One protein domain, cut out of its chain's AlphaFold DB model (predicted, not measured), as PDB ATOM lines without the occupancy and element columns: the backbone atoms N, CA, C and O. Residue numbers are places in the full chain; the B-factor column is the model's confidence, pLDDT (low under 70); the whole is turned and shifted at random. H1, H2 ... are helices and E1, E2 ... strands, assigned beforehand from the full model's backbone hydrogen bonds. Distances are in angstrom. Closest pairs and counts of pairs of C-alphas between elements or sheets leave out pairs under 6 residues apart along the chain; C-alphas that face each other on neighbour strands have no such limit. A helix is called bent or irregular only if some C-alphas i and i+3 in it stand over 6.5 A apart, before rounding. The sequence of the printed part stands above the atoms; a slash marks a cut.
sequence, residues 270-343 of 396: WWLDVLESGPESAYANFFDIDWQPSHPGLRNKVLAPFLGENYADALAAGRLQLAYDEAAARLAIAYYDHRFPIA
ATOM      1  N   TRP A 270      -3.294   0.404 -14.538       96.62
ATOM      2  CA  TRP A 270      -2.979   1.635 -13.805       96.62
ATOM      3  C   TRP A 270      -1.586   1.554 -13.190       96.62
ATOM      4  O   TRP A 270      -0.786   2.471 -13.342       96.62
ATOM      5  N   TRP A 271      -1.267   0.425 -12.553       96.81
ATOM      6  CA  TRP A 271       0.052   0.193 -11.975       96.81
ATOM      7  C   TRP A 271       1.152   0.164 -13.039       96.81
ATOM      8  O   TRP A 271       2.197   0.784 -12.867       96.81
ATOM      9  N   LEU A 272       0.913  -0.514 -14.164       94.88
ATOM     10  CA  LEU A 272       1.877  -0.555 -15.264       94.88
ATOM     11  C   LEU A 272       2.131   0.839 -15.857       94.88
ATOM     12  O   LEU A 272       3.278   1.162 -16.147       94.88
ATOM     13  N   ASP A 273       1.109   1.689 -15.984       94.81
ATOM     14  CA  ASP A 273       1.295   3.074 -16.440       94.81
ATOM     15  C   ASP A 273       2.121   3.908 -15.442       94.81
ATOM     16  O   ASP A 273       2.990   4.678 -15.853       94.81
ATOM     17  N   VAL A 274       1.934   3.697 -14.132       96.38
ATOM     18  CA  VAL A 274       2.779   4.307 -13.088       96.38
ATOM     19  C   VAL A 274       4.230   3.843 -13.198       96.38
ATOM     20  O   VAL A 274       5.140   4.660 -13.072       96.38
ATOM     21  N   LEU A 275       4.475   2.560 -13.473       94.88
ATOM     22  CA  LEU A 275       5.833   2.052 -13.683       94.88
ATOM     23  C   LEU A 275       6.486   2.616 -14.957       94.88
ATOM     24  O   LEU A 275       7.691   2.854 -14.960       94.88
ATOM     25  N   GLU A 276       5.711   2.854 -16.019       93.44
ATOM     26  CA  GLU A 276       6.208   3.379 -17.300       93.44
ATOM     27  C   GLU A 276       6.441   4.899 -17.278       93.44
ATOM     28  O   GLU A 276       7.427   5.392 -17.830       93.44
ATOM     29  N   SER A 277       5.528   5.655 -16.660       92.94
ATOM     30  CA  SER A 277       5.509   7.126 -16.695       92.94
ATOM     31  C   SER A 277       5.922   7.794 -15.378       92.94
ATOM     32  O   SER A 277       6.128   9.009 -15.355       92.94
ATOM     33  N   GLY A 278       6.080   7.037 -14.290       94.06
ATOM     34  CA  GLY A 278       6.492   7.564 -12.990       94.06
ATOM     35  C   GLY A 278       5.502   8.602 -12.429       94.06
ATOM     36  O   GLY A 278       4.291   8.427 -12.586       94.06
ATOM     37  N   PRO A 279       5.987   9.704 -11.815       94.69
ATOM     38  CA  PRO A 279       5.133  10.765 -11.262       94.69
ATOM     39  C   PRO A 279       4.204  11.442 -12.282       94.69
ATOM     40  O   PRO A 279       3.209  12.044 -11.892       94.69
ATOM     41  N   GLU A 280       4.523  11.350 -13.576       92.75
ATOM     42  CA  GLU A 280       3.739  11.947 -14.664       92.75
ATOM     43  C   GLU A 280       2.589  11.041 -15.138       92.75
ATOM     44  O   GLU A 280       1.834  11.408 -16.040       92.75
ATOM     45  N   SER A 281       2.452   9.838 -14.568       94.94
ATOM     46  CA  SER A 281       1.317   8.955 -14.840       94.94
ATOM     47  C   SER A 281      -0.000   9.615 -14.429       94.94
ATOM     48  O   SER A 281      -0.119  10.189 -13.344       94.94
ATOM     49  N   ALA A 282      -1.040   9.444 -15.249       94.88
ATOM     50  CA  ALA A 282      -2.399   9.864 -14.895       94.88
ATOM     51  C   ALA A 282      -2.927   9.142 -13.636       94.88
ATOM     52  O   ALA A 282      -3.838   9.640 -12.971       94.88
ATOM     53  N   TYR A 283      -2.333   7.995 -13.300       96.69
ATOM     54  CA  TYR A 283      -2.678   7.162 -12.154       96.69
ATOM     55  C   TYR A 283      -1.695   7.308 -10.984       96.69
ATOM     56  O   TYR A 283      -1.873   6.639  -9.971       96.69
ATOM     57  N   ALA A 284      -0.691   8.196 -11.054       95.56
ATOM     58  CA  ALA A 284       0.304   8.355  -9.986       95.56
ATOM     59  C   ALA A 284      -0.334   8.646  -8.615       95.56
ATOM     60  O   ALA A 284       0.098   8.099  -7.608       95.56
ATOM     61  N   ASN A 285      -1.406   9.446  -8.589       95.12
ATOM     62  CA  ASN A 285      -2.131   9.810  -7.363       95.12
ATOM     63  C   ASN A 285      -3.183   8.772  -6.919       95.12
ATOM     64  O   ASN A 285      -3.900   9.017  -5.953       95.12
ATOM     65  N   PHE A 286      -3.321   7.647  -7.630       95.25
ATOM     66  CA  PHE A 286      -4.185   6.533  -7.215       95.25
ATOM     67  C   PHE A 286      -3.464   5.582  -6.253       95.25
ATOM     68  O   PHE A 286      -4.115   4.797  -5.568       95.25
ATOM     69  N   PHE A 287      -2.132   5.657  -6.193       96.44
ATOM     70  CA  PHE A 287      -1.294   4.855  -5.316       96.44
ATOM     71  C   PHE A 287      -0.586   5.760  -4.307       96.44
ATOM     72  O   PHE A 287      -0.158   6.864  -4.641       96.44
ATOM     73  N   ASP A 288      -0.441   5.279  -3.077       96.12
ATOM     74  CA  ASP A 288       0.298   5.986  -2.034       96.12
ATOM     75  C   ASP A 288       1.806   5.736  -2.206       96.12
ATOM     76  O   ASP A 288       2.352   4.739  -1.727       96.12
ATOM     77  N   ILE A 289       2.462   6.593  -2.995       95.50
ATOM     78  CA  ILE A 289       3.884   6.487  -3.346       95.50
ATOM     79  C   ILE A 289       4.630   7.712  -2.820       95.50
ATOM     80  O   ILE A 289       4.362   8.846  -3.224       95.50
ATOM     81  N   ASP A 290       5.648   7.478  -1.992       94.56
ATOM     82  CA  ASP A 290       6.635   8.504  -1.666       94.56
ATOM     83  C   ASP A 290       7.615   8.684  -2.837       94.56
ATOM     84  O   ASP A 290       8.577   7.932  -3.001       94.56
ATOM     85  N   TRP A 291       7.360   9.693  -3.673       94.62
ATOM     86  CA  TRP A 291       8.210  10.045  -4.817       94.62
ATOM     87  C   TRP A 291       9.501  10.779  -4.426       94.62
ATOM     88  O   TRP A 291      10.422  10.891  -5.246       94.62
ATOM     89  N   GLN A 292       9.593  11.286  -3.192       94.06
ATOM     90  CA  GLN A 292      10.749  12.028  -2.687       94.06
ATOM     91  C   GLN A 292      11.297  11.411  -1.393       94.06
ATOM     92  O   GLN A 292      11.473  12.125  -0.398       94.06
ATOM     93  N   PRO A 293      11.660  10.114  -1.412       92.31
ATOM     94  CA  PRO A 293      12.145   9.447  -0.223       92.31
ATOM     95  C   PRO A 293      13.494  10.024   0.209       92.31
ATOM     96  O   PRO A 293      14.258  10.598  -0.579       92.31
ATOM     97  N   SER A 294      13.829   9.810   1.481       89.94
ATOM     98  CA  SER A 294      15.090  10.266   2.080       89.94
ATOM     99  C   SER A 294      16.331   9.740   1.348       89.94
ATOM    100  O   SER A 294      17.356  10.419   1.322       89.94
ATOM    101  N   HIS A 295      16.237   8.565   0.715       91.12
ATOM    102  CA  HIS A 295      17.306   7.976  -0.083       91.12
ATOM    103  C   HIS A 295      17.355   8.597  -1.497       91.12
ATOM    104  O   HIS A 295      16.512   8.271  -2.339       91.12
ATOM    105  N   PRO A 296      18.364   9.429  -1.841       88.75
ATOM    106  CA  PRO A 296      18.354  10.204  -3.087       88.75
ATOM    107  C   PRO A 296      18.314   9.351  -4.361       88.75
ATOM    108  O   PRO A 296      17.775   9.787  -5.375       88.75
ATOM    109  N   GLY A 297      18.852   8.127  -4.310       89.56
ATOM    110  CA  GLY A 297      18.861   7.193  -5.442       89.56
ATOM    111  C   GLY A 297      17.484   6.646  -5.846       89.56
ATOM    112  O   GLY A 297      17.372   6.085  -6.937       89.56
ATOM    113  N   LEU A 298      16.466   6.819  -4.990       91.19
ATOM    114  CA  LEU A 298      15.081   6.380  -5.210       91.19
ATOM    115  C   LEU A 298      14.126   7.529  -5.574       91.19
ATOM    116  O   LEU A 298      12.938   7.295  -5.755       91.19
ATOM    117  N   ARG A 299      14.617   8.768  -5.715       92.50
ATOM    118  CA  ARG A 299      13.771   9.889  -6.156       92.50
ATOM    119  C   ARG A 299      13.132   9.586  -7.509       92.50
ATOM    120  O   ARG A 299      13.836   9.181  -8.435       92.50
ATOM    121  N   ASN A 300      11.824   9.815  -7.609       91.69
ATOM    122  CA  ASN A 300      10.994   9.511  -8.780       91.69
ATOM    123  C   ASN A 300      11.056   8.037  -9.232       91.69
ATOM    124  O   ASN A 300      10.818   7.743 -10.402       91.69
ATOM    125  N   LYS A 301      11.398   7.111  -8.327       91.12
ATOM    126  CA  LYS A 301      11.453   5.672  -8.599       91.12
ATOM    127  C   LYS A 301      10.620   4.910  -7.585       91.12
ATOM    128  O   LYS A 301      10.574   5.259  -6.411       91.12
ATOM    129  N   VAL A 302      10.054   3.804  -8.043       92.69
ATOM    130  CA  VAL A 302       9.381   2.826  -7.192       92.69
ATOM    131  C   VAL A 302      10.340   1.667  -6.936       92.69
ATOM    132  O   VAL A 302      10.888   1.087  -7.874       92.69
ATOM    133  N   LEU A 303      10.549   1.317  -5.666       91.69
ATOM    134  CA  LEU A 303      11.229   0.074  -5.311       91.69
ATOM    135  C   LEU A 303      10.238  -1.086  -5.460       91.69
ATOM    136  O   LEU A 303       9.258  -1.158  -4.724       91.69
ATOM    137  N   ALA A 304      10.500  -1.987  -6.405       90.81
ATOM    138  CA  ALA A 304       9.609  -3.086  -6.771       90.81
ATOM    139  C   ALA A 304      10.257  -4.448  -6.425       90.81
ATOM    140  O   ALA A 304      10.990  -5.003  -7.249       90.81
ATOM    141  N   PRO A 305      10.054  -4.992  -5.208       91.69
ATOM    142  CA  PRO A 305      10.778  -6.165  -4.708       91.69
ATOM    143  C   PRO A 305      10.197  -7.493  -5.235       91.69
ATOM    144  O   PRO A 305       9.744  -8.332  -4.463       91.69
ATOM    145  N   PHE A 306      10.199  -7.685  -6.556       92.19
ATOM    146  CA  PHE A 306       9.657  -8.889  -7.210       92.19
ATOM    147  C   PHE A 306      10.692  -9.985  -7.482       92.19
ATOM    148  O   PHE A 306      10.321 -11.116  -7.785       92.19
ATOM    149  N   LEU A 307      11.986  -9.668  -7.425       93.44
ATOM    150  CA  LEU A 307      13.030 -10.648  -7.715       93.44
ATOM    151  C   LEU A 307      13.181 -11.612  -6.535       93.44
ATOM    152  O   LEU A 307      13.379 -11.180  -5.402       93.44
ATOM    153  N   GLY A 308      13.149 -12.918  -6.808       91.50
ATOM    154  CA  GLY A 308      13.436 -13.955  -5.806       91.50
ATOM    155  C   GLY A 308      14.920 -14.056  -5.422       91.50
ATOM    156  O   GLY A 308      15.295 -14.895  -4.608       91.50
ATOM    157  N   GLU A 309      15.770 -13.231  -6.030       92.50
ATOM    158  CA  GLU A 309      17.227 -13.223  -5.899       92.50
ATOM    159  C   GLU A 309      17.795 -11.819  -6.178       92.50
ATOM    160  O   GLU A 309      17.054 -10.884  -6.486       92.50
ATOM    161  N   ASN A 310      19.120 -11.653  -6.090       94.81
ATOM    162  CA  ASN A 310      19.761 -10.378  -6.408       94.81
ATOM    163  C   ASN A 310      19.629 -10.040  -7.905       94.81
ATOM    164  O   ASN A 310      19.752 -10.905  -8.771       94.81
ATOM    165  N   TYR A 311      19.452  -8.753  -8.216       93.81
ATOM    166  CA  TYR A 311      19.386  -8.237  -9.585       93.81
ATOM    167  C   TYR A 311      20.525  -8.730 -10.492       93.81
ATOM    168  O   TYR A 311      20.265  -9.129 -11.628       93.81
ATOM    169  N   ALA A 312      21.772  -8.719 -10.008       94.81
ATOM    170  CA  ALA A 312      22.926  -9.120 -10.811       94.81
ATOM    171  C   ALA A 312      22.851 -10.598 -11.227       94.81
ATOM    172  O   ALA A 312      23.119 -10.925 -12.383       94.81
ATOM    173  N   ASP A 313      22.419 -11.465 -10.310       96.44
ATOM    174  CA  ASP A 313      22.279 -12.900 -10.552       96.44
ATOM    175  C   ASP A 313      21.108 -13.184 -11.501       96.44
ATOM    176  O   ASP A 313      21.259 -13.934 -12.467       96.44
ATOM    177  N   ALA A 314      19.967 -12.511 -11.299       95.62
ATOM    178  CA  ALA A 314      18.810 -12.613 -12.188       95.62
ATOM    179  C   ALA A 314      19.143 -12.189 -13.631       95.62
ATOM    180  O   ALA A 314      18.705 -12.840 -14.585       95.62
ATOM    181  N   LEU A 315      19.930 -11.120 -13.794       95.31
ATOM    182  CA  LEU A 315      20.375 -10.633 -15.098       95.31
ATOM    183  C   LEU A 315      21.383 -11.591 -15.746       95.31
ATOM    184  O   LEU A 315      21.210 -11.964 -16.904       95.31
ATOM    185  N   ALA A 316      22.409 -12.024 -15.006       96.12
ATOM    186  CA  ALA A 316      23.445 -12.926 -15.515       96.12
ATOM    187  C   ALA A 316      22.887 -14.302 -15.912       96.12
ATOM    188  O   ALA A 316      23.332 -14.896 -16.892       96.12
ATOM    189  N   ALA A 317      21.876 -14.785 -15.189       96.19
ATOM    190  CA  ALA A 317      21.168 -16.019 -15.508       96.19
ATOM    191  C   ALA A 317      20.148 -15.871 -16.656       96.19
ATOM    192  O   ALA A 317      19.471 -16.841 -16.994       96.19
ATOM    193  N   GLY A 318      19.996 -14.676 -17.241       95.38
ATOM    194  CA  GLY A 318      19.076 -14.425 -18.354       95.38
ATOM    195  C   GLY A 318      17.595 -14.518 -17.979       95.38
ATOM    196  O   GLY A 318      16.759 -14.732 -18.860       95.38
ATOM    197  N   ARG A 319      17.258 -14.377 -16.688       96.25
ATOM    198  CA  ARG A 319      15.867 -14.396 -16.199       96.25
ATOM    199  C   ARG A 319      15.147 -13.069 -16.431       96.25
ATOM    200  O   ARG A 319      13.922 -13.047 -16.454       96.25
ATOM    201  N   LEU A 320      15.903 -11.983 -16.592       96.38
ATOM    202  CA  LEU A 320      15.406 -10.675 -17.012       96.38
ATOM    203  C   LEU A 320      15.592 -10.541 -18.521       96.38
ATOM    204  O   LEU A 320      16.722 -10.482 -19.004       96.38
ATOM    205  N   GLN A 321      14.488 -10.510 -19.260       95.19
ATOM    206  CA  GLN A 321      14.512 -10.511 -20.721       95.19
ATOM    207  C   GLN A 321      13.774  -9.299 -21.271       95.19
ATOM    208  O   GLN A 321      12.668  -8.993 -20.834       95.19
ATOM    209  N   LEU A 322      14.369  -8.620 -22.251       94.00
ATOM    210  CA  LEU A 322      13.652  -7.610 -23.020       94.00
ATOM    211  C   LEU A 322      12.596  -8.310 -23.883       94.00
ATOM    212  O   LEU A 322      12.923  -9.199 -24.667       94.00
ATOM    213  N   ALA A 323      11.345  -7.895 -23.741       92.81
ATOM    214  CA  ALA A 323      10.209  -8.415 -24.480       92.81
ATOM    215  C   ALA A 323       9.404  -7.267 -25.096       92.81
ATOM    216  O   ALA A 323       9.370  -6.153 -24.566       92.81
ATOM    217  N   TYR A 324       8.737  -7.555 -26.209       90.06
ATOM    218  CA  TYR A 324       7.753  -6.666 -26.810       90.06
ATOM    219  C   TYR A 324       6.357  -7.248 -26.590       90.06
ATOM    220  O   TYR A 324       6.095  -8.395 -26.949       90.06
ATOM    221  N   ASP A 325       5.481  -6.470 -25.961       84.88
ATOM    222  CA  ASP A 325       4.063  -6.774 -25.813       84.88
ATOM    223  C   ASP A 325       3.330  -6.214 -27.035       84.88
ATOM    224  O   ASP A 325       3.109  -5.007 -27.134       84.88
ATOM    225  N   GLU A 326       2.983  -7.090 -27.980       84.38
ATOM    226  CA  GLU A 326       2.271  -6.705 -29.205       84.38
ATOM    227  C   GLU A 326       0.877  -6.134 -28.916       84.38
ATOM    228  O   GLU A 326       0.436  -5.217 -29.607       84.38
ATOM    229  N   ALA A 327       0.187  -6.639 -27.888       81.00
ATOM    230  CA  ALA A 327      -1.181  -6.232 -27.576       81.00
ATOM    231  C   ALA A 327      -1.230  -4.810 -27.007       81.00
ATOM    232  O   ALA A 327      -2.119  -4.032 -27.349       81.00
ATOM    233  N   ALA A 328      -0.261  -4.462 -26.162       78.81
ATOM    234  CA  ALA A 328      -0.132  -3.119 -25.606       78.81
ATOM    235  C   ALA A 328       0.865  -2.224 -26.366       78.81
ATOM    236  O   ALA A 328       1.081  -1.081 -25.969       78.81
ATOM    237  N   ALA A 329       1.465  -2.737 -27.445       85.31
ATOM    238  CA  ALA A 329       2.455  -2.070 -28.287       85.31
ATOM    239  C   ALA A 329       3.632  -1.439 -27.513       85.31
ATOM    240  O   ALA A 329       4.091  -0.346 -27.859       85.31
ATOM    241  N   ARG A 330       4.149  -2.131 -26.488       88.19
ATOM    242  CA  ARG A 330       5.177  -1.605 -25.569       88.19
ATOM    243  C   ARG A 330       6.340  -2.563 -25.336       88.19
ATOM    244  O   ARG A 330       6.178  -3.781 -25.360       88.19
ATOM    245  N   LEU A 331       7.516  -2.004 -25.070       93.12
ATOM    246  CA  LEU A 331       8.676  -2.736 -24.570       93.12
ATOM    247  C   LEU A 331       8.573  -2.914 -23.053       93.12
ATOM    248  O   LEU A 331       8.220  -1.987 -22.325       93.12
ATOM    249  N   ALA A 332       8.930  -4.102 -22.579       95.00
ATOM    250  CA  ALA A 332       8.945  -4.443 -21.167       95.00
ATOM    251  C   ALA A 332      10.126  -5.359 -20.830       95.00
ATOM    252  O   ALA A 332      10.619  -6.104 -21.676       95.00
ATOM    253  N   ILE A 333      10.543  -5.349 -19.569       95.56
ATOM    254  CA  ILE A 333      11.372  -6.407 -18.999       95.56
ATOM    255  C   ILE A 333      10.449  -7.503 -18.469       95.56
ATOM    256  O   ILE A 333       9.622  -7.271 -17.584       95.56
ATOM    257  N   ALA A 334      10.581  -8.702 -19.026       95.56
ATOM    258  CA  ALA A 334       9.912  -9.906 -18.567       95.56
ATOM    259  C   ALA A 334      10.737 -10.592 -17.470       95.56
ATOM    260  O   ALA A 334      11.946 -10.786 -17.620       95.56
ATOM    261  N   TYR A 335      10.061 -10.979 -16.387       95.56
ATOM    262  CA  TYR A 335      10.594 -11.820 -15.315       95.56
ATOM    263  C   TYR A 335       9.499 -12.796 -14.881       95.56
ATOM    264  O   TYR A 335       8.569 -12.406 -14.175       95.56
ATOM    265  N   TYR A 336       9.572 -14.044 -15.350       93.25
ATOM    266  CA  TYR A 336       8.467 -15.009 -15.243       93.25
ATOM    267  C   TYR A 336       7.143 -14.394 -15.740       93.25
ATOM    268  O   TYR A 336       7.069 -13.942 -16.888       93.25
ATOM    269  N   ASP A 337       6.122 -14.320 -14.888       90.31
ATOM    270  CA  ASP A 337       4.808 -13.758 -15.218       90.31
ATOM    271  C   ASP A 337       4.762 -12.224 -15.113       90.31
ATOM    272  O   ASP A 337       3.821 -11.588 -15.588       90.31
ATOM    273  N   HIS A 338       5.789 -11.594 -14.536       93.69
ATOM    274  CA  HIS A 338       5.854 -10.143 -14.402       93.69
ATOM    275  C   HIS A 338       6.253  -9.471 -15.714       93.69
ATOM    276  O   HIS A 338       7.111  -9.957 -16.464       93.69
ATOM    277  N   ARG A 339       5.646  -8.313 -15.974       93.44
ATOM    278  CA  ARG A 339       6.020  -7.417 -17.068       93.44
ATOM    279  C   ARG A 339       6.261  -6.029 -16.496       93.44
ATOM    280  O   ARG A 339       5.338  -5.402 -15.995       93.44
ATOM    281  N   PHE A 340       7.500  -5.557 -16.578       94.69
ATOM    282  CA  PHE A 340       7.883  -4.213 -16.148       94.69
ATOM    283  C   PHE A 340       8.042  -3.327 -17.383       94.69
ATOM    284  O   PHE A 340       8.997  -3.531 -18.134       94.69
ATOM    285  N   PRO A 341       7.113  -2.397 -17.651       95.00
ATOM    286  CA  PRO A 341       7.176  -1.573 -18.847       95.00
ATOM    287  C   PRO A 341       8.395  -0.654 -18.801       95.00
ATOM    288  O   PRO A 341       8.827  -0.209 -17.738       95.00
ATOM    289  N   ILE A 342       8.964  -0.402 -19.973       94.56
ATOM    290  CA  ILE A 342      10.100   0.498 -20.132       94.56
ATOM    291  C   ILE A 342       9.563   1.898 -20.400       94.56
ATOM    292  O   ILE A 342       8.656   2.061 -21.207       94.56
ATOM    293  N   ALA A 343      10.146   2.916 -19.769       91.69
ATOM    294  CA  ALA A 343       9.759   4.293 -20.035       91.69
ATOM    295  C   ALA A 343       9.974   4.645 -21.516       91.69
ATOM    296  O   ALA A 343      11.024   4.368 -22.097       91.69
TER     297      ALA A 343
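What this domain is: This is residues 270 to 343 of the 396 residues of a protein of Monosporascus sp. CRB-9-2 (UniProt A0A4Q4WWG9). A small, strongly twisted sheet of three strands, E1, E2 and E3, has helix H1 beside its E3 edge, near the strand's last residue, Pro 341. From H1 a long loop, residues 281 to 310, swings round to the short helix H2, which lies off the sheet and is joined to E1 by a tight link of 4 residues; the outline is flat. The printed part has 74 residues, with two named helices and then three named strands in the order H1 H2 E1 E2 E3; the sheet's order is E1, E2, E3, antiparallel throughout. The class is mixed, helices and strands, with 32 of the 74 residues in named elements. The whole is only just compact, close to loose, with a radius of gyration of the C-alphas of 13.4 A and spans of 33 by 31 by 16 A.

How they stand to each other: H1, residues 270 to 280, and E3, residues 338 to 341, have 7 pairs of C-alphas within 8 A; their closest C-alphas, those of Glu 276 and Pro 341, are 5.3 A apart. H1 is on the sheet at a height over the sheet of 6.0 A, from a local plane of just 6 C-alphas, and lies over none of its strands. H2, residues 311 to 316, is apart from H1 and E3; it is only just not on the sheet, with 4 pairs of C-alphas within 10 A. E1, residues 321 to 325, and E2, residues 330 to 335, form a hairpin, antiparallel at 138 degrees, with N 323 and O 332 within hydrogen-bond range at 2.8 A. E2 and E3 form a second hairpin, antiparallel at 145 degrees, with N 333 and O 340 at 2.8 A. The three strands make a meander, each strand the antiparallel neighbour of the one before. In H2 every O i to N i+4 pair is within hydrogen-bond range; in H1 5 of 7 are.

Where its parts are: H1 begins at C-alpha 270 (-2.979, 1.635, -13.805) and measures 12.3 A; it is irregular, with C-alphas 276 and 279 lying 9.6 A apart. H2 measures 8.6 A from C-alpha 311 (19.386, -8.237, -9.585). E1 measures 12.2 A, E2 15.5 A and E3 9.7 A, ending at C-alpha 341 (7.176, -1.573, -18.847).

The domain as a whole: The two C-alphas farthest apart, those of Ser 294 and Glu 326, are 37.8 A apart. The link H1 to H2, 30 residues, is long; the links H2 to E1, E1 to E2 and E2 to E3 are tight. The printed part has no cut. Its mean pLDDT is 93.1, and no printed residue is under 70.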